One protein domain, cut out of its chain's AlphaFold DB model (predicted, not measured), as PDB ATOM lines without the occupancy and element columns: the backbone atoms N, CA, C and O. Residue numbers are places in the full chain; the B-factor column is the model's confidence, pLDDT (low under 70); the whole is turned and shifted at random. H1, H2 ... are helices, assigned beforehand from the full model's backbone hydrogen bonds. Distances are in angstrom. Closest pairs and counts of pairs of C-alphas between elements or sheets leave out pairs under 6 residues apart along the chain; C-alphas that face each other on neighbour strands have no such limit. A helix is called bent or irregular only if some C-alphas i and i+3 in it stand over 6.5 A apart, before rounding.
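Overview. This is residues 6 to 177 of the 829 residues of the protein "LuxR family transcriptional regulator" of Nocardia sp. SYP-A9097 (UniProt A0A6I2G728). Helices follow one another in a broad arch, with the up-and-down bundle of H1, H2 and H3 at one end and H9, H10 and H11 at the other. Between them H7 joins the bundle to a group of crossed helices, H4, H5, H6 and H8, and H8 leads on to H9. The printed part has 172 residues with eleven named helices, H1 to H11 in order along the chain, and no named strand; the class is all helix. The whole is compact, with a radius of gyration of the C-alphas of 17.3 A and spans of 50 by 42 by 27 A.

Arrangement. H3, residues 37 to 53, touches H2, residues 19 to 31, most closely at the C-alphas of Ala 25 and Val 41, 4.6 A apart; the two form a helical hairpin, opposite ways at a tilt of 37 degrees, only just steep. H1, residues 6 to 15, touches H3 at a shallow tilt of 11 degrees, the same way, with the C-alphas of Leu 7 and Ile 38 closest at 6.6 A. H1 and H2 are a hairpin too, and these three make a bundle, each helix running against the one before it. H7, residues 110 to 120, touches H3, with the C-alphas of Thr 46 and Pro 111 closest at 4.9 A. H7 also touches H4, residues 58 to 67, with the C-alphas of Leu 61 and Val 120 closest at 7.0 A. H6, residues 86 to 98, is about perpendicular to H4 at 76 degrees and touches it with residues 92 to 96 alone; the C-alphas of Leu 60 and Leu 92 are closest, 6.1 A apart. H5, residues 75 to 82, touches H6, with the C-alphas of Thr 75 and Ala 89 closest at 5.3 A. H8, residues 122 to 138, touches H5, with the C-alphas of Val 81 and Arg 131 closest at 5.3 A, and H4, with those of Val 65 and Leu 125 closest at 6.4 A. H8 and H9, residues 144 to 153, form a hairpin, with the C-alphas of Gln 129 and Leu 150 closest at 6.9 A. H9 touches H10, residues 158 to 168, with the C-alphas of Ala 147 and Leu 160 closest at 6.7 A. H10 and H11, residues 172 to 177, touch only at the corner, with the C-alphas of Ala 168 and Thr 175 closest at 4.7 A. The O i to N i+4 pairs are within hydrogen-bond range throughout H1 to H6 and H8 to H10, but in 5 of 7 in H7 and 0 of 2 in H11, where 2 of 3 O i to N i+3 pairs are.

Along the chain. H3 measures 24.3 A from first to last C-alpha, H8 24.0 A, and H2 and H6 18.2 A each. C-alpha 6 of H1 is at (151.331, 63.281, 175.741), and C-alpha 177 of H11 at (158.750, 83.525, 157.049). H11 is irregular, C-alphas 173 and 176 being 7.4 A apart; H7 is only just irregular, with C-alphas 111 and 114 at 6.7 A.

Size, cuts and confidence. The C-alphas farthest apart are those of Arg 33 and Asp 138, at 51.7 A. The printed part has no cut; the link H6 to H7, 11 residues, is long. Mean pLDDT of the printed part is 92.2, with residue 71 under 70.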
ATOM      1  N   GLY A   6     151.016  62.741 177.069       88.38
ATOM      2  CA  GLY A   6     151.331  63.281 175.741       88.38
ATOM      3  C   GLY A   6     150.294  62.923 174.669       88.38
ATOM      4  O   GLY A   6     149.963  63.768 173.840       88.38
ATOM      5  N   LEU A   7     149.716  61.715 174.725       88.56
ATOM      6  CA  LEU A   7     148.649  61.296 173.813       88.56
ATOM      7  C   LEU A   7     147.337  62.027 174.132       88.56
ATOM      8  O   LEU A   7     146.701  62.539 173.221       88.56
ATOM      9  N   ALA A   8     146.979  62.189 175.410       89.12
ATOM     10  CA  ALA A   8     145.815  62.987 175.812       89.12
ATOM     11  C   ALA A   8     145.942  64.468 175.386       89.12
ATOM     12  O   ALA A   8     144.996  65.047 174.854       89.12
ATOM     13  N   GLN A   9     147.129  65.067 175.543       92.06
ATOM     14  CA  GLN A   9     147.428  66.423 175.060       92.06
ATOM     15  C   GLN A   9     147.412  66.526 173.528       92.06
ATOM     16  O   GLN A   9     147.076  67.574 172.982       92.06
ATOM     17  N   HIS A  10     147.780  65.465 172.811       93.44
ATOM     18  CA  HIS A  10     147.681  65.418 171.355       93.44
ATOM     19  C   HIS A  10     146.218  65.288 170.887       93.44
ATOM     20  O   HIS A  10     145.793  66.093 170.065       93.44
ATOM     21  N   ILE A  11     145.420  64.398 171.493       93.88
ATOM     22  CA  ILE A  11     143.973  64.273 171.233       93.88
ATOM     23  C   ILE A  11     143.265  65.618 171.440       93.88
ATOM     24  O   ILE A  11     142.513  66.050 170.570       93.88
ATOM     25  N   HIS A  12     143.534  66.319 172.549       93.44
ATOM     26  CA  HIS A  12     142.937  67.636 172.791       93.44
ATOM     27  C   HIS A  12     143.345  68.669 171.726       93.44
ATOM     28  O   HIS A  12     142.478  69.388 171.240       93.44
ATOM     29  N   ARG A  13     144.613  68.699 171.283       93.00
ATOM     30  CA  ARG A  13     145.052  69.599 170.197       93.00
ATOM     31  C   ARG A  13     144.363  69.319 168.858       93.00
ATOM     32  O   ARG A  13     144.003  70.274 168.183       93.00
ATOM     33  N   GLN A  14     144.150  68.054 168.489       93.81
ATOM     34  CA  GLN A  14     143.497  67.715 167.215       93.81
ATOM     35  C   GLN A  14     141.978  67.937 167.217       93.81
ATOM     36  O   GLN A  14     141.374  68.090 166.160       93.81
ATOM     37  N   THR A  15     141.345  67.942 168.391       94.62
ATOM     38  CA  THR A  15     139.876  67.950 168.525       94.62
ATOM     39  C   THR A  15     139.319  69.216 169.169       94.62
ATOM     40  O   THR A  15     138.105  69.359 169.246       94.62
ATOM     41  N   ALA A  16     140.175  70.083 169.720       92.62
ATOM     42  CA  ALA A  16     139.832  71.150 170.669       92.62
ATOM     43  C   ALA A  16     139.022  70.696 171.910       92.62
ATOM     44  O   ALA A  16     138.615  71.522 172.718       92.62
ATOM     45  N   GLY A  17     138.820  69.387 172.119       91.75
ATOM     46  CA  GLY A  17     137.878  68.847 173.108       91.75
ATOM     47  C   GLY A  17     136.465  68.567 172.573       91.75
ATOM     48  O   GLY A  17     135.630  68.069 173.328       91.75
ATOM     49  N   ILE A  18     136.187  68.814 171.287       93.94
ATOM     50  CA  ILE A  18     134.881  68.557 170.669       93.94
ATOM     51  C   ILE A  18     134.555  67.058 170.716       93.94
ATOM     52  O   ILE A  18     135.291  66.214 170.198       93.94
ATOM     53  N   HIS A  19     133.410  66.735 171.324       93.62
ATOM     54  CA  HIS A  19     133.030  65.378 171.726       93.62
ATOM     55  C   HIS A  19     133.137  64.329 170.605       93.62
ATOM     56  O   HIS A  19     133.695  63.258 170.830       93.62
ATOM     57  N   GLY A  20     132.657  64.630 169.391       91.56
ATOM     58  CA  GLY A  20     132.709  63.692 168.260       91.56
ATOM     59  C   GLY A  20     134.138  63.285 167.883       91.56
ATOM     60  O   GLY A  20     134.443  62.095 167.791       91.56
ATOM     61  N   GLY A  21     135.034  64.269 167.757       93.94
ATOM     62  CA  GLY A  21     136.451  64.039 167.488       93.94
ATOM     63  C   GLY A  21     137.162  63.342 168.647       93.94
ATOM     64  O   GLY A  21     137.961  62.437 168.414       93.94
ATOM     65  N   VAL A  22     136.839  63.696 169.897       95.62
ATOM     66  CA  VAL A  22     137.389  63.036 171.096       95.62
ATOM     67  C   VAL A  22     136.999  61.556 171.148       95.62
ATOM     68  O   VAL A  22     137.856  60.719 171.429       95.62
ATOM     69  N   VAL A  23     135.748  61.209 170.830       95.50
ATOM     70  CA  VAL A  23     135.295  59.810 170.752       95.50
ATOM     71  C   VAL A  23     136.038  59.063 169.643       95.50
ATOM     72  O   VAL A  23     136.612  58.013 169.922       95.50
ATOM     73  N   ALA A  24     136.120  59.617 168.428       94.31
ATOM     74  CA  ALA A  24     136.858  58.997 167.320       94.31
ATOM     75  C   ALA A  24     138.338  58.743 167.674       94.31
ATOM     76  O   ALA A  24     138.858  57.642 167.476       94.31
ATOM     77  N   ALA A  25     138.995  59.743 168.270       94.19
ATOM     78  CA  ALA A  25     140.381  59.671 168.711       94.19
ATOM     79  C   ALA A  25     140.607  58.612 169.802       94.19
ATOM     80  O   ALA A  25     141.521  57.794 169.695       94.19
ATOM     81  N   LEU A  26     139.771  58.591 170.846       92.38
ATOM     82  CA  LEU A  26     139.885  57.620 171.938       92.38
ATOM     83  C   LEU A  26     139.588  56.191 171.468       92.38
ATOM     84  O   LEU A  26     140.275  55.263 171.896       92.38
ATOM     85  N   THR A  27     138.627  55.994 170.560       93.12
ATOM     86  CA  THR A  27     138.360  54.681 169.954       93.12
ATOM     87  C   THR A  27     139.581  54.171 169.184       93.12
ATOM     88  O   THR A  27     139.986  53.028 169.391       93.12
ATOM     89  N   ALA A  28     140.223  55.013 168.368       91.88
ATOM     90  CA  ALA A  28     141.433  54.636 167.634       91.88
ATOM     91  C   ALA A  28     142.639  54.379 168.557       91.88
ATOM     92  O   ALA A  28     143.355  53.390 168.382       91.88
ATOM     93  N   ALA A  29     142.831  55.214 169.583       89.50
ATOM     94  CA  ALA A  29     143.895  55.054 170.576       89.50
ATOM     95  C   ALA A  29     143.750  53.768 171.412       89.50
ATOM     96  O   ALA A  29     144.750  53.139 171.746       89.50
ATOM     97  N   CYS A  30     142.521  53.348 171.729       87.00
ATOM     98  CA  CYS A  30     142.252  52.090 172.436       87.00
ATOM     99  C   CYS A  30     142.338  50.844 171.533       87.00
ATOM    100  O   CYS A  30     142.505  49.740 172.047       87.00
ATOM    101  N   ALA A  31     142.218  51.003 170.212       85.44
ATOM    102  CA  ALA A  31     142.295  49.912 169.235       85.44
ATOM    103  C   ALA A  31     143.718  49.650 168.699       85.44
ATOM    104  O   ALA A  31     143.917  48.719 167.918       85.44
ATOM    105  N   THR A  32     144.710  50.458 169.084       83.69
ATOM    106  CA  THR A  32     146.077  50.416 168.537       83.69
ATOM    107  C   THR A  32     147.143  50.293 169.628       83.69
ATOM    108  O   THR A  32     146.869  50.432 170.820       83.69
ATOM    109  N   ARG A  33     148.381  49.963 169.234       80.25
ATOM    110  CA  ARG A  33     149.516  49.936 170.168       80.25
ATOM    111  C   ARG A  33     149.988  51.360 170.473       80.25
ATOM    112  O   ARG A  33     149.873  52.245 169.629       80.25
ATOM    113  N   LEU A  34     150.557  51.564 171.663       71.31
ATOM    114  CA  LEU A  34     151.005  52.872 172.167       71.31
ATOM    115  C   LEU A  34     151.955  53.600 171.199       71.31
ATOM    116  O   LEU A  34     151.844  54.809 171.014       71.31
ATOM    117  N   ASP A  35     152.840  52.842 170.558       74.69
ATOM    118  CA  ASP A  35     153.818  53.250 169.545       74.69
ATOM    119  C   ASP A  35     153.196  53.719 168.212       74.69
ATOM    120  O   ASP A  35     153.824  54.488 167.491       74.69
ATOM    121  N   ALA A  36     151.946  53.342 167.916       81.06
ATOM    122  CA  ALA A  36     151.192  53.783 166.735       81.06
ATOM    123  C   ALA A  36     150.043  54.768 167.061       81.06
ATOM    124  O   ALA A  36     149.400  55.298 166.153       81.06
ATOM    125  N   GLY A  37     149.772  55.019 168.347       83.62
ATOM    126  CA  GLY A  37     148.548  55.685 168.807       83.62
ATOM    127  C   GLY A  37     148.365  57.132 168.332       83.62
ATOM    128  O   GLY A  37     147.230  57.567 168.168       83.62
ATOM    129  N   ILE A  38     149.451  57.870 168.072       89.56
ATOM    130  CA  ILE A  38     149.389  59.245 167.534       89.56
ATOM    131  C   ILE A  38     148.855  59.223 166.095       89.56
ATOM    132  O   ILE A  38     147.808  59.798 165.819       89.56
ATOM    133  N   THR A  39     149.497  58.468 165.202       91.50
ATOM    134  CA  THR A  39     149.080  58.352 163.794       91.50
ATOM    135  C   THR A  39     147.671  57.765 163.651       91.50
ATOM    136  O   THR A  39     146.924  58.155 162.754       91.50
ATOM    137  N   ALA A  40     147.280  56.860 164.554       91.31
ATOM    138  CA  ALA A  40     145.920  56.326 164.616       91.31
ATOM    139  C   ALA A  40     144.879  57.394 165.010       91.31
ATOM    140  O   ALA A  40     143.803  57.440 164.413       91.31
ATOM    141  N   VAL A  41     145.203  58.267 165.972       93.50
ATOM    142  CA  VAL A  41     144.376  59.429 166.344       93.50
ATOM    143  C   VAL A  41     144.255  60.405 165.176       93.50
ATOM    144  O   VAL A  41     143.134  60.757 164.815       93.50
ATOM    145  N   ASP A  42     145.370  60.795 164.554       94.69
ATOM    146  CA  ASP A  42     145.385  61.737 163.427       94.69
ATOM    147  C   ASP A  42     144.486  61.255 162.277       94.69
ATOM    148  O   ASP A  42     143.623  61.995 161.794       94.69
ATOM    149  N   ALA A  43     144.626  59.984 161.883       94.88
ATOM    150  CA  ALA A  43     143.811  59.376 160.835       94.88
ATOM    151  C   ALA A  43     142.318  59.315 161.210       94.88
ATOM    152  O   ALA A  43     141.465  59.638 160.383       94.88
ATOM    153  N   ALA A  44     141.988  58.943 162.451       95.88
ATOM    154  CA  ALA A  44     140.603  58.816 162.905       95.88
ATOM    155  C   ALA A  44     139.887  60.169 163.043       95.88
ATOM    156  O   ALA A  44     138.732  60.289 162.631       95.88
ATOM    157  N   VAL A  45     140.562  61.200 163.565       96.69
ATOM    158  CA  VAL A  45     139.993  62.556 163.660       96.69
ATOM    159  C   VAL A  45     139.839  63.166 162.267       96.69
ATOM    160  O   VAL A  45     138.789  63.733 161.979       96.69
ATOM    161  N   THR A  46     140.813  62.983 161.368       96.69
ATOM    162  CA  THR A  46     140.708  63.436 159.968       96.69
ATOM    163  C   THR A  46     139.553  62.746 159.233       96.69
ATOM    164  O   THR A  46     138.806  63.401 158.508       96.69
ATOM    165  N   ALA A  47     139.349  61.440 159.445       96.44
ATOM    166  CA  ALA A  47     138.238  60.693 158.851       96.44
ATOM    167  C   ALA A  47     136.867  61.127 159.405       96.44
ATOM    168  O   ALA A  47     135.927  61.310 158.632       96.44
ATOM    169  N   TRP A  48     136.751  61.347 160.720       96.56
ATOM    170  CA  TRP A  48     135.533  61.886 161.337       96.56
ATOM    171  C   TRP A  48     135.222  63.310 160.850       96.56
ATOM    172  O   TRP A  48     134.071  63.596 160.513       96.56
ATOM    173  N   ALA A  49     136.238  64.175 160.766       96.56
ATOM    174  CA  ALA A  49     136.097  65.546 160.288       96.56
ATOM    175  C   ALA A  49     135.671  65.580 158.815       96.56
ATOM    176  O   ALA A  49     134.720  66.278 158.466       96.56
ATOM    177  N   ARG A  50     136.301  64.754 157.965       96.12
ATOM    178  CA  ARG A  50     135.876  64.560 156.575       96.12
ATOM    179  C   ARG A  50     134.404  64.153 156.500       96.12
ATOM    180  O   ARG A  50     133.649  64.806 155.794       96.12
ATOM    181  N   ALA A  51     133.988  63.151 157.272       95.12
ATOM    182  CA  ALA A  51     132.613  62.664 157.240       95.12
ATOM    183  C   ALA A  51     131.567  63.717 157.661       95.12
ATOM    184  O   ALA A  51     130.401  63.528 157.347       95.12
ATOM    185  N   ARG A  52     131.945  64.798 158.368       94.81
ATOM    186  CA  ARG A  52     131.063  65.951 158.650       94.81
ATOM    187  C   ARG A  52     131.097  67.031 157.568       94.81
ATOM    188  O   ARG A  52     130.131  67.769 157.431       94.81
ATOM    189  N   LEU A  53     132.176  67.111 156.793       96.19
ATOM    190  CA  LEU A  53     132.259  67.961 155.602       96.19
ATOM    191  C   LEU A  53     131.552  67.330 154.394       96.19
ATOM    192  O   LEU A  53     130.985  68.058 153.590       96.19
ATOM    193  N   ASP A  54     131.549  65.998 154.287       93.75
ATOM    194  CA  ASP A  54     130.794  65.260 153.262       93.75
ATOM    195  C   ASP A  54     129.257  65.471 153.418       93.75
ATOM    196  O   ASP A  54     128.524  65.322 152.441       93.75
ATOM    197  N   ASP A  55     128.770  65.862 154.611       90.50
ATOM    198  CA  ASP A  55     127.362  66.227 154.892       90.50
ATOM    199  C   ASP A  55     127.018  67.704 154.562       90.50
ATOM    200  O   ASP A  55     125.851  68.100 154.640       90.50
ATOM    201  N   ALA A  56     128.010  68.557 154.278       94.81
ATOM    202  CA  ALA A  56     127.832  70.010 154.204       94.81
ATOM    203  C   ALA A  56     127.427  70.499 152.801       94.81
ATOM    204  O   ALA A  56     127.923  70.019 151.782       94.81
ATOM    205  N   ASP A  57     126.548  71.506 152.749       94.56
ATOM    206  CA  ASP A  57     126.154  72.142 151.488       94.56
ATOM    207  C   ASP A  57     127.252  73.084 150.934       94.56
ATOM    208  O   ASP A  57     128.215  73.413 151.638       94.56
ATOM    209  N   PRO A  58     127.143  73.534 149.668       93.88
ATOM    210  CA  PRO A  58     128.150  74.392 149.058       93.88
ATOM    211  C   PRO A  58     128.431  75.705 149.802       93.88
ATOM    212  O   PRO A  58     129.573  76.151 149.758       93.88
ATOM    213  N   GLU A  59     127.452  76.341 150.441       94.06
ATOM    214  CA  GLU A  59     127.626  77.647 151.099       94.06
ATOM    215  C   GLU A  59     128.296  77.480 152.468       94.06
ATOM    216  O   GLU A  59     129.244  78.194 152.810       94.06
ATOM    217  N   LEU A  60     127.885  76.451 153.211       95.56
ATOM    218  CA  LEU A  60     128.499  76.055 154.476       95.56
ATOM    219  C   LEU A  60     129.962  75.610 154.287       95.56
ATOM    220  O   LEU A  60     130.819  75.943 155.105       95.56
ATOM    221  N   LEU A  61     130.280  74.937 153.174       96.25
ATOM    222  CA  LEU A  61     131.662  74.622 152.795       96.25
ATOM    223  C   LEU A  61     132.511  75.883 152.545       96.25
ATOM    224  O   LEU A  61     133.654  75.932 152.997       96.25
ATOM    225  N   ASP A  62     131.971  76.919 151.895       95.06
ATOM    226  CA  ASP A  62     132.695  78.190 151.715       95.06
ATOM    227  C   ASP A  62     132.830  78.964 153.045       95.06
ATOM    228  O   ASP A  62     133.863  79.588 153.291       95.06
ATOM    229  N   THR A  63     131.864  78.839 153.964       95.50
ATOM    230  CA  THR A  63     131.972  79.371 155.342       95.50
ATOM    231  C   THR A  63     133.115  78.698 156.114       95.50
ATOM    232  O   THR A  63     133.907  79.375 156.774       95.50
ATOM    233  N   PHE A  64     133.298  77.380 155.973       95.94
ATOM    234  CA  PHE A  64     134.455  76.690 156.557       95.94
ATOM    235  C   PHE A  64     135.794  77.128 155.941       95.94
ATOM    236  O   PHE A  64     136.808  77.131 156.642       95.94
ATOM    237  N   VAL A  65     135.826  77.547 154.669       94.69
ATOM    238  CA  VAL A  65     137.043  78.100 154.039       94.69
ATOM    239  C   VAL A  65     137.446  79.441 154.667       94.69
ATOM    240  O   VAL A  65     138.644  79.713 154.773       94.69
ATOM    241  N   VAL A  66     136.481  80.240 155.137       93.25
ATOM    242  CA  VAL A  66     136.737  81.464 155.919       93.25
ATOM    243  C   VAL A  66     137.242  81.120 157.326       93.25
ATOM    244  O   VAL A  66     138.309  81.591 157.727       93.25
ATOM    245  N   ALA A  67     136.566  80.208 158.037       92.88
ATOM    246  CA  ALA A  67     136.978  79.756 159.375       92.88
ATOM    247  C   ALA A  67     138.384  79.119 159.423       92.88
ATOM    248  O   ALA A  67     139.034  79.113 160.472       92.88
ATOM    249  N   ALA A  68     138.879  78.585 158.301       91.81
ATOM    250  CA  ALA A  68     140.217  78.002 158.182       91.81
ATOM    251  C   ALA A  68     141.368  79.034 158.162       91.81
ATOM    252  O   ALA A  68     142.522  78.652 158.344       91.81
ATOM    253  N   ILE A  69     141.083  80.325 157.945       87.19
ATOM    254  CA  ILE A  69     142.083  81.400 157.768       87.19
ATOM    255  C   ILE A  69     142.364  82.188 159.075       87.19
ATOM    256  O   ILE A  69     143.045  83.214 159.082       87.19
ATOM    257  N   GLY A  70     141.896  81.695 160.228       70.31
ATOM    258  CA  GLY A  70     142.230  82.290 161.535       70.31
ATOM    259  C   GLY A  70     141.516  83.619 161.823       70.31
ATOM    260  O   GLY A  70     141.970  84.399 162.659       70.31
ATOM    261  N   ALA A  71     140.438  83.909 161.088       65.12
ATOM    262  CA  ALA A  71     139.816  85.230 161.003       65.12
ATOM    263  C   ALA A  71     138.684  85.482 162.026       65.12
ATOM    264  O   ALA A  71     138.367  86.647 162.291       65.12
ATOM    265  N   GLY A  72     138.123  84.408 162.602       75.75
ATOM    266  CA  GLY A  72     136.806  84.388 163.255       75.75
ATOM    267  C   GLY A  72     135.661  84.278 162.234       75.75
ATOM    268  O   GLY A  72     135.877  84.500 161.044       75.75
ATOM    269  N   LEU A  73     134.453  83.935 162.686       88.06
ATOM    270  CA  LEU A  73     133.237  83.943 161.862       88.06
ATOM    271  C   LEU A  73     132.407  85.186 162.190       88.06
ATOM    272  O   LEU A  73     131.589  85.173 163.111       88.06
ATOM    273  N   ASP A  74     132.635  86.262 161.436       89.38
ATOM    274  CA  ASP A  74     131.819  87.475 161.505       89.38
ATOM    275  C   ASP A  74     130.718  87.487 160.431       89.38
ATOM    276  O   ASP A  74     130.943  87.174 159.259       89.38
ATOM    277  N   THR A  75     129.514  87.890 160.837       91.62
ATOM    278  CA  THR A  75     128.330  87.945 159.972       91.62
ATOM    279  C   THR A  75     128.445  89.046 158.909       91.62
ATOM    280  O   THR A  75     127.955  88.871 157.791       91.62
ATOM    281  N   GLY A  76     129.109  90.169 159.213       89.75
ATOM    282  CA  GLY A  76     129.370  91.244 158.250       89.75
ATOM    283  C   GLY A  76     130.370  90.815 157.177       89.75
ATOM    284  O   GLY A  76     130.093  90.942 155.987       89.75
ATOM    285  N   GLU A  77     131.482  90.210 157.589       89.50
ATOM    286  CA  GLU A  77     132.473  89.636 156.677       89.50
ATOM    287  C   GLU A  77     131.875  88.568 155.754       89.50
ATOM    288  O   GLU A  77     132.091  88.617 154.547       89.50
ATOM    289  N   LEU A  78     131.080  87.626 156.269       92.75
ATOM    290  CA  LEU A  78     130.450  86.602 155.424       92.75
ATOM    291  C   LEU A  78     129.428  87.182 154.436       92.75
ATOM    292  O   LEU A  78     129.314  86.666 153.326       92.75
ATOM    293  N   THR A  79     128.735  88.266 154.805       94.12
ATOM    294  CA  THR A  79     127.845  89.018 153.898       94.12
ATOM    295  C   THR A  79     128.624  89.490 152.662       94.12
ATOM    296  O   THR A  79     128.188  89.260 151.536       94.12
ATOM    297  N   GLU A  80     129.808  90.079 152.861       91.88
ATOM    298  CA  GLU A  80     130.676  90.600 151.793       91.88
ATOM    299  C   GLU A  80     131.425  89.491 151.026       91.88
ATOM    300  O   GLU A  80     131.494  89.497 149.796       91.88
ATOM    301  N   VAL A  81     131.963  88.496 151.734       93.00
ATOM    302  CA  VAL A  81     132.815  87.435 151.166       93.00
ATOM    303  C   VAL A  81     132.020  86.381 150.392       93.00
ATOM    304  O   VAL A  81     132.597  85.689 149.543       93.00
ATOM    305  N   LEU A  82     130.716  86.242 150.648       92.56
ATOM    306  CA  LEU A  82     129.833  85.307 149.941       92.56
ATOM    307  C   LEU A  82     128.798  85.993 149.027       92.56
ATOM    308  O   LEU A  82     128.221  85.289 148.203       92.56
ATOM    309  N   ASP A  83     128.631  87.321 149.103       94.00
ATOM    310  CA  ASP A  83     127.615  88.112 148.372       94.00
ATOM    311  C   ASP A  83     126.172  87.665 148.702       94.00
ATOM    312  O   ASP A  83     125.378  87.279 147.843       94.00
ATOM    313  N   ILE A  84     125.859  87.656 150.003       95.25
ATOM    314  CA  ILE A  84     124.598  87.153 150.583       95.25
ATOM    315  C   ILE A  84     123.951  88.184 151.517       95.25
ATOM    316  O   ILE A  84     124.540  89.211 151.835       95.25
ATOM    317  N   THR A  85     122.727  87.933 151.996       96.56
ATOM    318  CA  THR A  85     122.099  88.813 152.998       96.56
ATOM    319  C   THR A  85     122.690  88.587 154.399       96.56
ATOM    320  O   THR A  85     123.019  87.449 154.737       96.56
ATOM    321  N   PRO A  86     122.709  89.604 155.287       95.56
ATOM    322  CA  PRO A  86     123.146  89.426 156.679       95.56
ATOM    323  C   PRO A  86     122.357  88.358 157.453       95.56
ATOM    324  O   PRO A  86     122.880  87.734 158.370       95.56
ATOM    325  N   THR A  87     121.101  88.110 157.070       96.00
ATOM    326  CA  THR A  87     120.276  87.032 157.634       96.00
ATOM    327  C   THR A  87     120.724  85.638 157.193       96.00
ATOM    328  O   THR A  87     120.693  84.721 158.009       96.00
ATOM    329  N   ALA A  88     121.165  85.470 155.942       95.12
ATOM    330  CA  ALA A  88     121.726  84.213 155.447       95.12
ATOM    331  C   ALA A  88     123.139  83.981 156.006       95.12
ATOM    332  O   ALA A  88     123.461  82.873 156.423       95.12
ATOM    333  N   ALA A  89     123.948  85.042 156.110       95.06
ATOM    334  CA  ALA A  89     125.244  84.986 156.777       95.06
ATOM    335  C   ALA A  89     125.106  84.520 158.238       95.06
ATOM    336  O   ALA A  89     125.857  83.650 158.667       95.06
ATOM    337  N   GLN A  90     124.111  85.024 158.981       96.25
ATOM    338  CA  GLN A  90     123.866  84.599 160.363       96.25
ATOM    339  C   GLN A  90     123.483  83.114 160.464       96.25
ATOM    340  O   GLN A  90     124.035  82.404 161.303       96.25
ATOM    341  N   ASP A  91     122.590  82.627 159.592       96.75
ATOM    342  CA  ASP A  91     122.232  81.202 159.531       96.75
ATOM    343  C   ASP A  91     123.462  80.324 159.237       96.75
ATOM    344  O   ASP A  91     123.697  79.335 159.930       96.75
ATOM    345  N   LEU A  92     124.318  80.725 158.290       96.31
ATOM    346  CA  LEU A  92     125.567  80.016 157.992       96.31
ATOM    347  C   LEU A  92     126.546  79.998 159.176       96.31
ATOM    348  O   LEU A  92     127.156  78.957 159.419       96.31
ATOM    349  N   VAL A  93     126.669  81.083 159.951       95.31
ATOM    350  CA  VAL A  93     127.486  81.108 161.182       95.31
ATOM    351  C   VAL A  93     126.950  80.118 162.217       95.31
ATOM    352  O   VAL A  93     127.710  79.308 162.753       95.31
ATOM    353  N   ASP A  94     125.648  80.146 162.493       95.50
ATOM    354  CA  ASP A  94     125.053  79.300 163.532       95.50
ATOM    355  C   ASP A  94     125.035  77.817 163.115       95.50
ATOM    356  O   ASP A  94     125.294  76.932 163.938       95.50
ATOM    357  N   ARG A  95     124.872  77.528 161.818       96.31
ATOM    358  CA  ARG A  95     125.062  76.190 161.230       96.31
ATOM    359  C   ARG A  95     126.523  75.735 161.265       96.31
ATOM    360  O   ARG A  95     126.782  74.569 161.568       96.31
ATOM    361  N   ALA A  96     127.484  76.624 161.010       94.81
ATOM    362  CA  ALA A  96     128.911  76.314 161.105       94.81
ATOM    363  C   ALA A  96     129.314  75.984 162.548       94.81
ATOM    364  O   ALA A  96     129.965  74.962 162.773       94.81
ATOM    365  N   ARG A  97     128.850  76.753 163.540       93.44
ATOM    366  CA  ARG A  97     129.009  76.430 164.970       93.44
ATOM    367  C   ARG A  97     128.334  75.099 165.327       93.44
ATOM    368  O   ARG A  97     128.942  74.255 165.983       93.44
ATOM    369  N   GLY A  98     127.125  74.855 164.815       93.25
ATOM    370  CA  GLY A  98     126.382  73.601 164.998       93.25
ATOM    371  C   GLY A  98     127.024  72.350 164.374       93.25
ATOM    372  O   GLY A  98     126.695  71.237 164.778       93.25
ATOM    373  N   SER A  99     127.963  72.500 163.433       92.31
ATOM    374  CA  SER A  99     128.606  71.382 162.712       92.31
ATOM    375  C   SER A  99     129.512  70.482 163.562       92.31
ATOM    376  O   SER A  99     129.890  69.395 163.119       92.31
ATOM    377  N   ALA A 100     129.911  70.948 164.751       92.81
ATOM    378  CA  ALA A 100     130.976  70.361 165.563       92.81
ATOM    379  C   ALA A 100     132.352  70.272 164.852       92.81
ATOM    380  O   ALA A 100     133.174  69.431 165.208       92.81
ATOM    381  N   LEU A 101     132.632  71.146 163.874       94.06
ATOM    382  CA  LEU A 101     133.970  71.349 163.284       94.06
ATOM    383  C   LEU A 101     134.603  72.706 163.635       94.06
ATOM    384  O   LEU A 101     135.791  72.913 163.382       94.06
ATOM    385  N   ILE A 102     133.814  73.615 164.206       94.50
ATOM    386  CA  ILE A 102     134.223  74.948 164.649       94.50
ATOM    387  C   ILE A 102     134.533  74.924 166.151       94.50
ATOM    388  O   ILE A 102     133.841  74.274 166.930       94.50
ATOM    389  N   THR A 103     135.597  75.622 166.537       92.12
ATOM    390  CA  THR A 103     136.048  75.806 167.927       92.12
ATOM    391  C   THR A 103     135.414  77.037 168.581       92.12
ATOM    392  O   THR A 103     134.912  77.913 167.885       92.12
ATOM    393  N   ASP A 104     135.525  77.172 169.908       87.19
ATOM    394  CA  ASP A 104     135.026  78.334 170.675       87.19
ATOM    395  C   ASP A 104     135.618  79.699 170.240       87.19
ATOM    396  O   ASP A 104     135.142  80.748 170.663       87.19
ATOM    397  N   ALA A 105     136.669  79.695 169.409       87.25
ATOM    398  CA  ALA A 105     137.283  80.878 168.800       87.25
ATOM    399  C   ALA A 105     136.795  81.144 167.354       87.25
ATOM    400  O   ALA A 105     137.435  81.890 166.614       87.25
ATOM    401  N   ASP A 106     135.712  80.484 166.931       91.94
ATOM    402  CA  ASP A 106     135.175  80.451 165.563       91.94
ATOM    403  C   ASP A 106     136.180  79.988 164.484       91.94
ATOM    404  O   ASP A 106     136.053  80.308 163.301       91.94
ATOM    405  N   LEU A 107     137.187  79.199 164.876       91.50
ATOM    406  CA  LEU A 107     138.183  78.632 163.959       91.50
ATOM    407  C   LEU A 107     137.858  77.180 163.608       91.50
ATOM    408  O   LEU A 107     137.452  76.408 164.482       91.50
ATOM    409  N   LEU A 108     138.104  76.792 162.355       94.19
ATOM    410  CA  LEU A 108     137.971  75.409 161.892       94.19
ATOM    411  C   LEU A 108     139.050  74.504 162.513       94.19
ATOM    412  O   LEU A 108     140.229  74.863 162.550       94.19
ATOM    413  N   LEU A 109     138.672  73.296 162.945       94.31
ATOM    414  CA  LEU A 109     139.622  72.273 163.399       94.31
ATOM    415  C   LEU A 109     140.692  71.967 162.336       94.31
ATOM    416  O   LEU A 109     140.375  71.667 161.186       94.31
ATOM    417  N   SER A 110     141.967  71.935 162.741       92.19
ATOM    418  CA  SER A 110     143.094  71.690 161.826       92.19
ATOM    419  C   SER A 110     142.970  70.382 161.007       92.19
ATOM    420  O   SER A 110     143.150  70.452 159.787       92.19
ATOM    421  N   PRO A 111     142.544  69.229 161.577       95.19
ATOM    422  CA  PRO A 111     142.264  68.012 160.800       95.19
ATOM    423  C   PRO A 111     141.182  68.134 159.716       95.19
ATOM    424  O   PRO A 111     141.122  67.285 158.831       95.19
ATOM    425  N   ALA A 112     140.327  69.161 159.754       95.50
ATOM    426  CA  ALA A 112     139.296  69.395 158.743       95.50
ATOM    427  C   ALA A 112     139.818  70.177 157.519       95.50
ATOM    428  O   ALA A 112     139.229  70.072 156.445       95.50
ATOM    429  N   ILE A 113     140.938  70.907 157.629       93.06
ATOM    430  CA  ILE A 113     141.439  71.809 156.571       93.06
ATOM    431  C   ILE A 113     141.822  71.044 155.290       93.06
ATOM    432  O   ILE A 113     141.447  71.446 154.188       93.06
ATOM    433  N   ALA A 114     142.544  69.923 155.406       93.75
ATOM    434  CA  ALA A 114     142.956  69.133 154.239       93.75
ATOM    435  C   ALA A 114     141.783  68.376 153.565       93.75
ATOM    436  O   ALA A 114     141.669  68.438 152.334       93.75
ATOM    437  N   PRO A 115     140.856  67.734 154.310       96.00
ATOM    438  CA  PRO A 115     139.582  67.268 153.763       96.00
ATOM    439  C   PRO A 115     138.761  68.366 153.073       96.00
ATOM    440  O   PRO A 115     138.320  68.160 151.943       96.00
ATOM    441  N   LEU A 116     138.619  69.547 153.689       96.00
ATOM    442  CA  LEU A 116     137.892  70.686 153.119       96.00
ATOM    443  C   LEU A 116     138.495  71.123 151.781       96.00
ATOM    444  O   LEU A 116     137.776  71.224 150.791       96.00
ATOM    445  N   ARG A 117     139.822  71.300 151.717       94.56
ATOM    446  CA  ARG A 117     140.542  71.612 150.468       94.56
ATOM    447  C   ARG A 117     140.303  70.558 149.383       94.56
ATOM    448  O   ARG A 117     140.157  70.913 148.218       94.56
ATOM    449  N   THR A 118     140.205  69.285 149.767       95.12
ATOM    450  CA  THR A 118     139.923  68.171 148.844       95.12
ATOM    451  C   THR A 118     138.486  68.199 148.306       95.12
ATOM    452  O   THR A 118     138.270  67.837 147.153       95.12
ATOM    453  N   LEU A 119     137.509  68.616 149.118       95.69
ATOM    454  CA  LEU A 119     136.085  68.661 148.757       95.69
ATOM    455  C   LEU A 119     135.701  69.925 147.978       95.69
ATOM    456  O   LEU A 119     134.998  69.849 146.975       95.69
ATOM    457  N   VAL A 120     136.189  71.085 148.420       95.19
ATOM    458  CA  VAL A 120     135.960  72.388 147.774       95.19
ATOM    459  C   VAL A 120     136.781  72.517 146.487       95.19
ATOM    460  O   VAL A 120     136.314  73.096 145.504       95.19
ATOM    461  N   GLY A 121     137.996  71.963 146.482       94.94
ATOM    462  CA  GLY A 121     138.962  72.064 145.393       94.94
ATOM    463  C   GLY A 121     139.693  73.410 145.367       94.94
ATOM    464  O   GLY A 121     139.091  74.478 145.496       94.94
ATOM    465  N   ASP A 122     141.009  73.362 145.135       92.56
ATOM    466  CA  ASP A 122     141.928  74.512 145.182       92.56
ATOM    467  C   ASP A 122     141.412  75.769 144.463       92.56
ATOM    468  O   ASP A 122     141.517  76.871 144.995       92.56
ATOM    469  N   ARG A 123     140.808  75.625 143.273       93.94
ATOM    470  CA  ARG A 123     140.299  76.771 142.497       93.94
ATOM    471  C   ARG A 123     139.180  77.530 143.216       93.94
ATOM    472  O   ARG A 123     139.141  78.755 143.115       93.94
ATOM    473  N   ARG A 124     138.265  76.833 143.898       94.62
ATOM    474  CA  ARG A 124     137.161  77.466 144.635       94.62
ATOM    475  C   ARG A 124     137.651  77.989 145.981       94.62
ATOM    476  O   ARG A 124     137.391  79.146 146.295       94.62
ATOM    477  N   LEU A 125     138.454  77.200 146.696       94.19
ATOM    478  CA  LEU A 125     139.058  77.587 147.973       94.19
ATOM    479  C   LEU A 125     139.861  78.893 147.845       94.19
ATOM    480  O   LEU A 125     139.602  79.845 148.577       94.19
ATOM    481  N   LEU A 126     140.749  78.995 146.851       94.62
ATOM    482  CA  LEU A 126     141.518  80.220 146.592       94.62
ATOM    483  C   LEU A 126     140.648  81.387 146.092       94.62
ATOM    484  O   LEU A 126     141.031  82.544 146.254       94.62
ATOM    485  N   SER A 127     139.475  81.117 145.506       94.88
ATOM    486  CA  SER A 127     138.525  82.163 145.110       94.88
ATOM    487  C   SER A 127     137.828  82.782 146.323       94.88
ATOM    488  O   SER A 127     137.745  84.005 146.406       94.88
ATOM    489  N   VAL A 128     137.371  81.964 147.278       94.44
ATOM    490  CA  VAL A 128     136.782  82.439 148.545       94.44
ATOM    491  C   VAL A 128     137.834  83.182 149.366       94.44
ATOM    492  O   VAL A 128     137.595  84.302 149.804       94.44
ATOM    493  N   GLN A 129     139.038  82.614 149.491       95.31
ATOM    494  CA  GLN A 129     140.137  83.232 150.239       95.31
ATOM    495  C   GLN A 129     140.633  84.545 149.614       95.31
ATOM    496  O   GLN A 129     141.063  85.434 150.345       95.31
ATOM    497  N   ARG A 130     140.521  84.732 148.289       95.56
ATOM    498  CA  ARG A 130     140.774  86.042 147.665       95.56
ATOM    499  C   ARG A 130     139.676  87.065 147.982       95.56
ATOM    500  O   ARG A 130     140.019  88.208 148.256       95.56
ATOM    501  N   ARG A 131     138.390  86.683 147.995       94.94
ATOM    502  CA  ARG A 131     137.310  87.600 148.426       94.94
ATOM    503  C   ARG A 131     137.478  88.000 149.897       94.94
ATOM    504  O   ARG A 131     137.396  89.180 150.209       94.94
ATOM    505  N   LEU A 132     137.839  87.045 150.757       94.25
ATOM    506  CA  LEU A 132     138.198  87.271 152.163       94.25
ATOM    507  C   LEU A 132     139.373  88.247 152.329       94.25
ATOM    508  O   LEU A 132     139.309  89.173 153.135       94.25
ATOM    509  N   LEU A 133     140.435  88.071 151.537       95.31
ATOM    510  CA  LEU A 133     141.565  88.999 151.497       95.31
ATOM    511  C   LEU A 133     141.125  90.418 151.103       95.31
ATOM    512  O   LEU A 133     141.573  91.377 151.726       95.31
ATOM    513  N   HIS A 134     140.289  90.558 150.071       94.38
ATOM    514  CA  HIS A 134     139.841  91.865 149.580       94.38
ATOM    515  C   HIS A 134     138.961  92.585 150.606       94.38
ATOM    516  O   HIS A 134     139.311  93.702 150.977       94.38
ATOM    517  N   ALA A 135     137.961  91.914 151.186       92.06
ATOM    518  CA  ALA A 135     137.150  92.454 152.285       92.06
ATOM    519  C   ALA A 135     138.018  92.925 153.472       92.06
ATOM    520  O   ALA A 135     137.936  94.072 153.916       92.06
ATOM    521  N   ARG A 136     138.957  92.086 153.943       92.50
ATOM    522  CA  ARG A 136     139.891  92.446 155.032       92.50
ATOM    523  C   ARG A 136     140.824  93.604 154.675       92.50
ATOM    524  O   ARG A 136     141.181  94.370 155.569       92.50
ATOM    525  N   LEU A 137     141.244  93.737 153.419       93.50
ATOM    526  CA  LEU A 137     142.090  94.843 152.962       93.50
ATOM    527  C   LEU A 137     141.315  96.159 152.835       93.50
ATOM    528  O   LEU A 137     141.842  97.200 153.224       93.50
ATOM    529  N   ASP A 138     140.091  96.121 152.314       91.50
ATOM    530  CA  ASP A 138     139.274  97.312 152.063       91.50
ATOM    531  C   ASP A 138     138.602  97.834 153.347       91.50
ATOM    532  O   ASP A 138     138.489  99.046 153.530       91.50
ATOM    533  N   ALA A 139     138.307  96.951 154.309       90.00
ATOM    534  CA  ALA A 139     137.952  97.325 155.680       90.00
ATOM    535  C   ALA A 139     139.157  97.761 156.548       90.00
ATOM    536  O   ALA A 139     138.966  98.266 157.655       90.00
ATOM    537  N   GLY A 140     140.401  97.546 156.097       91.06
ATOM    538  CA  GLY A 140     141.615  97.832 156.879       91.06
ATOM    539  C   GLY A 140     141.834  96.899 158.084       91.06
ATOM    540  O   GLY A 140     142.481  97.284 159.056       91.06
ATOM    541  N   LEU A 141     141.286  95.680 158.036       90.44
ATOM    542  CA  LEU A 141     141.249  94.691 159.124       90.44
ATOM    543  C   LEU A 141     142.178  93.476 158.912       90.44
ATOM    544  O   LEU A 141     142.119  92.513 159.686       90.44
ATOM    545  N   LEU A 142     143.027  93.492 157.879       93.00
ATOM    546  CA  LEU A 142     144.042  92.458 157.656       93.00
ATOM    547  C   LEU A 142     145.082  92.454 158.793       93.00
ATOM    548  O   LEU A 142     145.566  93.500 159.219       93.00
ATOM    549  N   ARG A 143     145.426  91.258 159.282       91.62
ATOM    550  CA  ARG A 143     146.409  91.025 160.353       91.62
ATOM    551  C   ARG A 143     147.499  90.076 159.873       91.62
ATOM    552  O   ARG A 143     147.219  89.180 159.083       91.62
ATOM    553  N   ASP A 144     148.695  90.218 160.427       91.38
ATOM    554  CA  ASP A 144     149.922  89.498 160.058       91.38
ATOM    555  C   ASP A 144     149.708  87.976 159.956       91.38
ATOM    556  O   ASP A 144     149.956  87.379 158.912       91.38
ATOM    557  N   HIS A 145     149.124  87.357 160.988       90.38
ATOM    558  CA  HIS A 145     148.816  85.921 161.000       90.38
ATOM    559  C   HIS A 145     147.837  85.497 159.887       90.38
ATOM    560  O   HIS A 145     148.043  84.483 159.224       90.38
ATOM    561  N   THR A 146     146.792  86.292 159.646       91.94
ATOM    562  CA  THR A 146     145.803  86.059 158.579       91.94
ATOM    563  C   THR A 146     146.448  86.199 157.196       91.94
ATOM    564  O   THR A 146     146.198  85.384 156.311       91.94
ATOM    565  N   ALA A 147     147.325  87.192 157.019       94.62
ATOM    566  CA  ALA A 147     148.084  87.410 155.792       94.62
ATOM    567  C   ALA A 147     149.056  86.251 155.500       94.62
ATOM    568  O   ALA A 147     149.114  85.780 154.363       94.62
ATOM    569  N   LEU A 148     149.759  85.742 156.522       94.25
ATOM    570  CA  LEU A 148     150.593  84.542 156.406       94.25
ATOM    571  C   LEU A 148     149.768  83.332 155.953       94.25
ATOM    572  O   LEU A 148     150.128  82.707 154.962       94.25
ATOM    573  N   LEU A 149     148.639  83.034 156.610       92.12
ATOM    574  CA  LEU A 149     147.797  81.882 156.256       92.12
ATOM    575  C   LEU A 149     147.229  81.969 154.828       92.12
ATOM    576  O   LEU A 149     147.142  80.949 154.146       92.12
ATOM    577  N   LEU A 150     146.879  83.170 154.357       94.62
ATOM    578  CA  LEU A 150     146.428  83.405 152.979       94.62
ATOM    579  C   LEU A 150     147.553  83.178 151.954       94.62
ATOM    580  O   LEU A 150     147.334  82.550 150.920       94.62
ATOM    581  N   ALA A 151     148.772  83.640 152.234       95.56
ATOM    582  CA  ALA A 151     149.916  83.395 151.357       95.56
ATOM    583  C   ALA A 151     150.357  81.918 151.366       95.56
ATOM    584  O   ALA A 151     150.636  81.347 150.311       95.56
ATOM    585  N   GLU A 152     150.370  81.279 152.540       92.31
ATOM    586  CA  GLU A 152     150.739  79.869 152.734       92.31
ATOM    587  C   GLU A 152     149.700  78.896 152.146       92.31
ATOM    588  O   GLU A 152     150.071  77.810 151.696       92.31
ATOM    589  N   SER A 153     148.416  79.274 152.061       90.56
ATOM    590  CA  SER A 153     147.409  78.484 151.333       90.56
ATOM    591  C   SER A 153     147.586  78.546 149.807       90.56
ATOM    592  O   SER A 153     147.205  77.598 149.108       90.56
ATOM    593  N   GLY A 154     148.202  79.626 149.306       93.31
ATOM    594  CA  GLY A 154     148.497  79.878 147.894       93.31
ATOM    595  C   GLY A 154     147.790  81.096 147.283       93.31
ATOM    596  O   GLY A 154     147.776  81.221 146.053       93.31
ATOM    597  N   VAL A 155     147.182  81.990 148.076       95.69
ATOM    598  CA  VAL A 155     146.563  83.217 147.547       95.69
ATOM    599  C   VAL A 155     147.644  84.156 147.019       95.69
ATOM    600  O   VAL A 155     148.534  84.589 147.745       95.69
ATOM    601  N   ARG A 156     147.528  84.506 145.733       95.69
ATOM    602  CA  ARG A 156     148.360  85.525 145.085       95.69
ATOM    603  C   ARG A 156     147.584  86.807 144.849       95.69
ATOM    604  O   ARG A 156     146.518  86.761 144.221       95.69
ATOM    605  N   ASP A 157     148.145  87.911 145.330       96.62
ATOM    606  CA  ASP A 157     147.631  89.274 145.203       96.62
ATOM    607  C   ASP A 157     148.747  90.301 145.519       96.62
ATOM    608  O   ASP A 157     149.444  90.131 146.525       96.62
ATOM    609  N   PRO A 158     148.926  91.374 144.720       95.06
ATOM    610  CA  PRO A 158     149.954  92.386 144.978       95.06
ATOM    611  C   PRO A 158     149.815  93.113 146.324       95.06
ATOM    612  O   PRO A 158     150.831  93.388 146.955       95.06
ATOM    613  N   ARG A 159     148.590  93.385 146.799       96.31
ATOM    614  CA  ARG A 159     148.354  94.090 148.076       96.31
ATOM    615  C   ARG A 159     148.754  93.217 149.267       96.31
ATOM    616  O   ARG A 159     149.292  93.722 150.247       96.31
ATOM    617  N   LEU A 160     148.543  91.900 149.166       96.75
ATOM    618  CA  LEU A 160     149.014  90.927 150.159       96.75
ATOM    619  C   LEU A 160     150.545  90.822 150.163       96.75
ATOM    620  O   LEU A 160     151.158  90.803 151.228       96.75
ATOM    621  N   ALA A 161     151.162  90.782 148.980       96.12
ATOM    622  CA  ALA A 161     152.613  90.742 148.830       96.12
ATOM    623  C   ALA A 161     153.299  92.008 149.385       96.12
ATOM    624  O   ALA A 161     154.321  91.908 150.067       96.12
ATOM    625  N   GLU A 162     152.717  93.188 149.150       94.31
ATOM    626  CA  GLU A 162     153.162  94.468 149.714       94.31
ATOM    627  C   GLU A 162     152.996  94.500 151.242       94.31
ATOM    628  O   GLU A 162     153.962  94.779 151.954       94.31
ATOM    629  N   PHE A 163     151.817  94.123 151.756       95.12
ATOM    630  CA  PHE A 163     151.543  94.042 153.195       95.12
ATOM    631  C   PHE A 163     152.548  93.135 153.917       95.12
ATOM    632  O   PHE A 163     153.176  93.567 154.881       95.12
ATOM    633  N   LEU A 164     152.766  91.913 153.418       95.56
ATOM    634  CA  LEU A 164     153.720  90.959 153.999       95.56
ATOM    635  C   LEU A 164     155.173  91.444 153.920       95.56
ATOM    636  O   LEU A 164     155.950  91.203 154.842       95.56
ATOM    637  N   SER A 165     155.541  92.165 152.858       93.25
ATOM    638  CA  SER A 165     156.871  92.780 152.744       93.25
ATOM    639  C   SER A 165     157.078  93.906 153.764       93.25
ATOM    640  O   SER A 165     158.189  94.083 154.256       93.25
ATOM    641  N   ALA A 166     156.021  94.651 154.106       91.31
ATOM    642  CA  ALA A 166     156.061  95.743 155.080       91.31
ATOM    643  C   ALA A 166     155.939  95.276 156.546       91.31
ATOM    644  O   ALA A 166     156.455  95.942 157.449       91.31
ATOM    645  N   THR A 167     155.274  94.147 156.814       91.38
ATOM    646  CA  THR A 167     155.241  93.534 158.155       91.38
ATOM    647  C   THR A 167     156.505  92.731 158.455       91.38
ATOM    648  O   THR A 167     156.937  92.719 159.607       91.38
ATOM    649  N   ALA A 168     157.172  92.163 157.439       88.69
ATOM    650  CA  ALA A 168     158.457  91.473 157.593       88.69
ATOM    651  C   ALA A 168     159.494  92.308 158.366       88.69
ATOM    652  O   ALA A 168     160.136  91.792 159.273       88.69
ATOM    653  N   GLU A 169     159.600  93.611 158.088       77.62
ATOM    654  CA  GLU A 169     160.537  94.536 158.757       77.62
ATOM    655  C   GLU A 169     160.275  94.722 160.270       77.62
ATOM    656  O   GLU A 169     161.076  95.341 160.969       77.62
ATOM    657  N   LYS A 170     159.168  94.179 160.797       83.44
ATOM    658  CA  LYS A 170     158.763  94.231 162.214       83.44
ATOM    659  C   LYS A 170     158.567  92.844 162.840       83.44
ATOM    660  O   LYS A 170     158.338  92.756 164.043       83.44
ATOM    661  N   ALA A 171     158.667  91.771 162.053       81.81
ATOM    662  CA  ALA A 171     158.281  90.416 162.449       81.81
ATOM    663  C   ALA A 171     159.307  89.680 163.340       81.81
ATOM    664  O   ALA A 171     159.049  88.555 163.771       81.81
ATOM    665  N   GLY A 172     160.472  90.281 163.613       82.44
ATOM    666  CA  GLY A 172     161.505  89.690 164.472       82.44
ATOM    667  C   GLY A 172     161.964  88.327 163.951       82.44
ATOM    668  O   GLY A 172     162.377  88.209 162.795       82.44
ATOM    669  N   ASP A 173     161.844  87.285 164.771       79.88
ATOM    670  CA  ASP A 173     162.223  85.914 164.402       79.88
ATOM    671  C   ASP A 173     161.424  85.370 163.195       79.88
ATOM    672  O   ASP A 173     161.945  84.574 162.413       79.88
ATOM    673  N   GLU A 174     160.190  85.840 162.961       87.62
ATOM    674  CA  GLU A 174     159.379  85.436 161.799       87.62
ATOM    675  C   GLU A 174     159.684  86.232 160.510       87.62
ATOM    676  O   GLU A 174     159.033  86.004 159.487       87.62
ATOM    677  N   THR A 175     160.676  87.131 160.491       91.06
ATOM    678  CA  THR A 175     161.020  87.951 159.302       91.06
ATOM    679  C   THR A 175     161.275  87.100 158.050       91.06
ATOM    680  O   THR A 175     160.794  87.417 156.962       91.06
ATOM    681  N   VAL A 176     161.988  85.977 158.194       92.12
ATOM    682  CA  VAL A 176     162.297  85.061 157.076       92.12
ATOM    683  C   VAL A 176     161.027  84.395 156.529       92.12
ATOM    684  O   VAL A 176     160.904  84.213 155.317       92.12
ATOM    685  N   ARG A 177     160.062  84.084 157.407       93.75
ATOM    686  CA  ARG A 177     158.750  83.525 157.049       93.75
ATOM    687  C   ARG A 177     157.898  84.551 156.300       93.75
ATOM    688  O   ARG A 177     157.318  84.215 155.274       93.75
TER     689      ARG A 177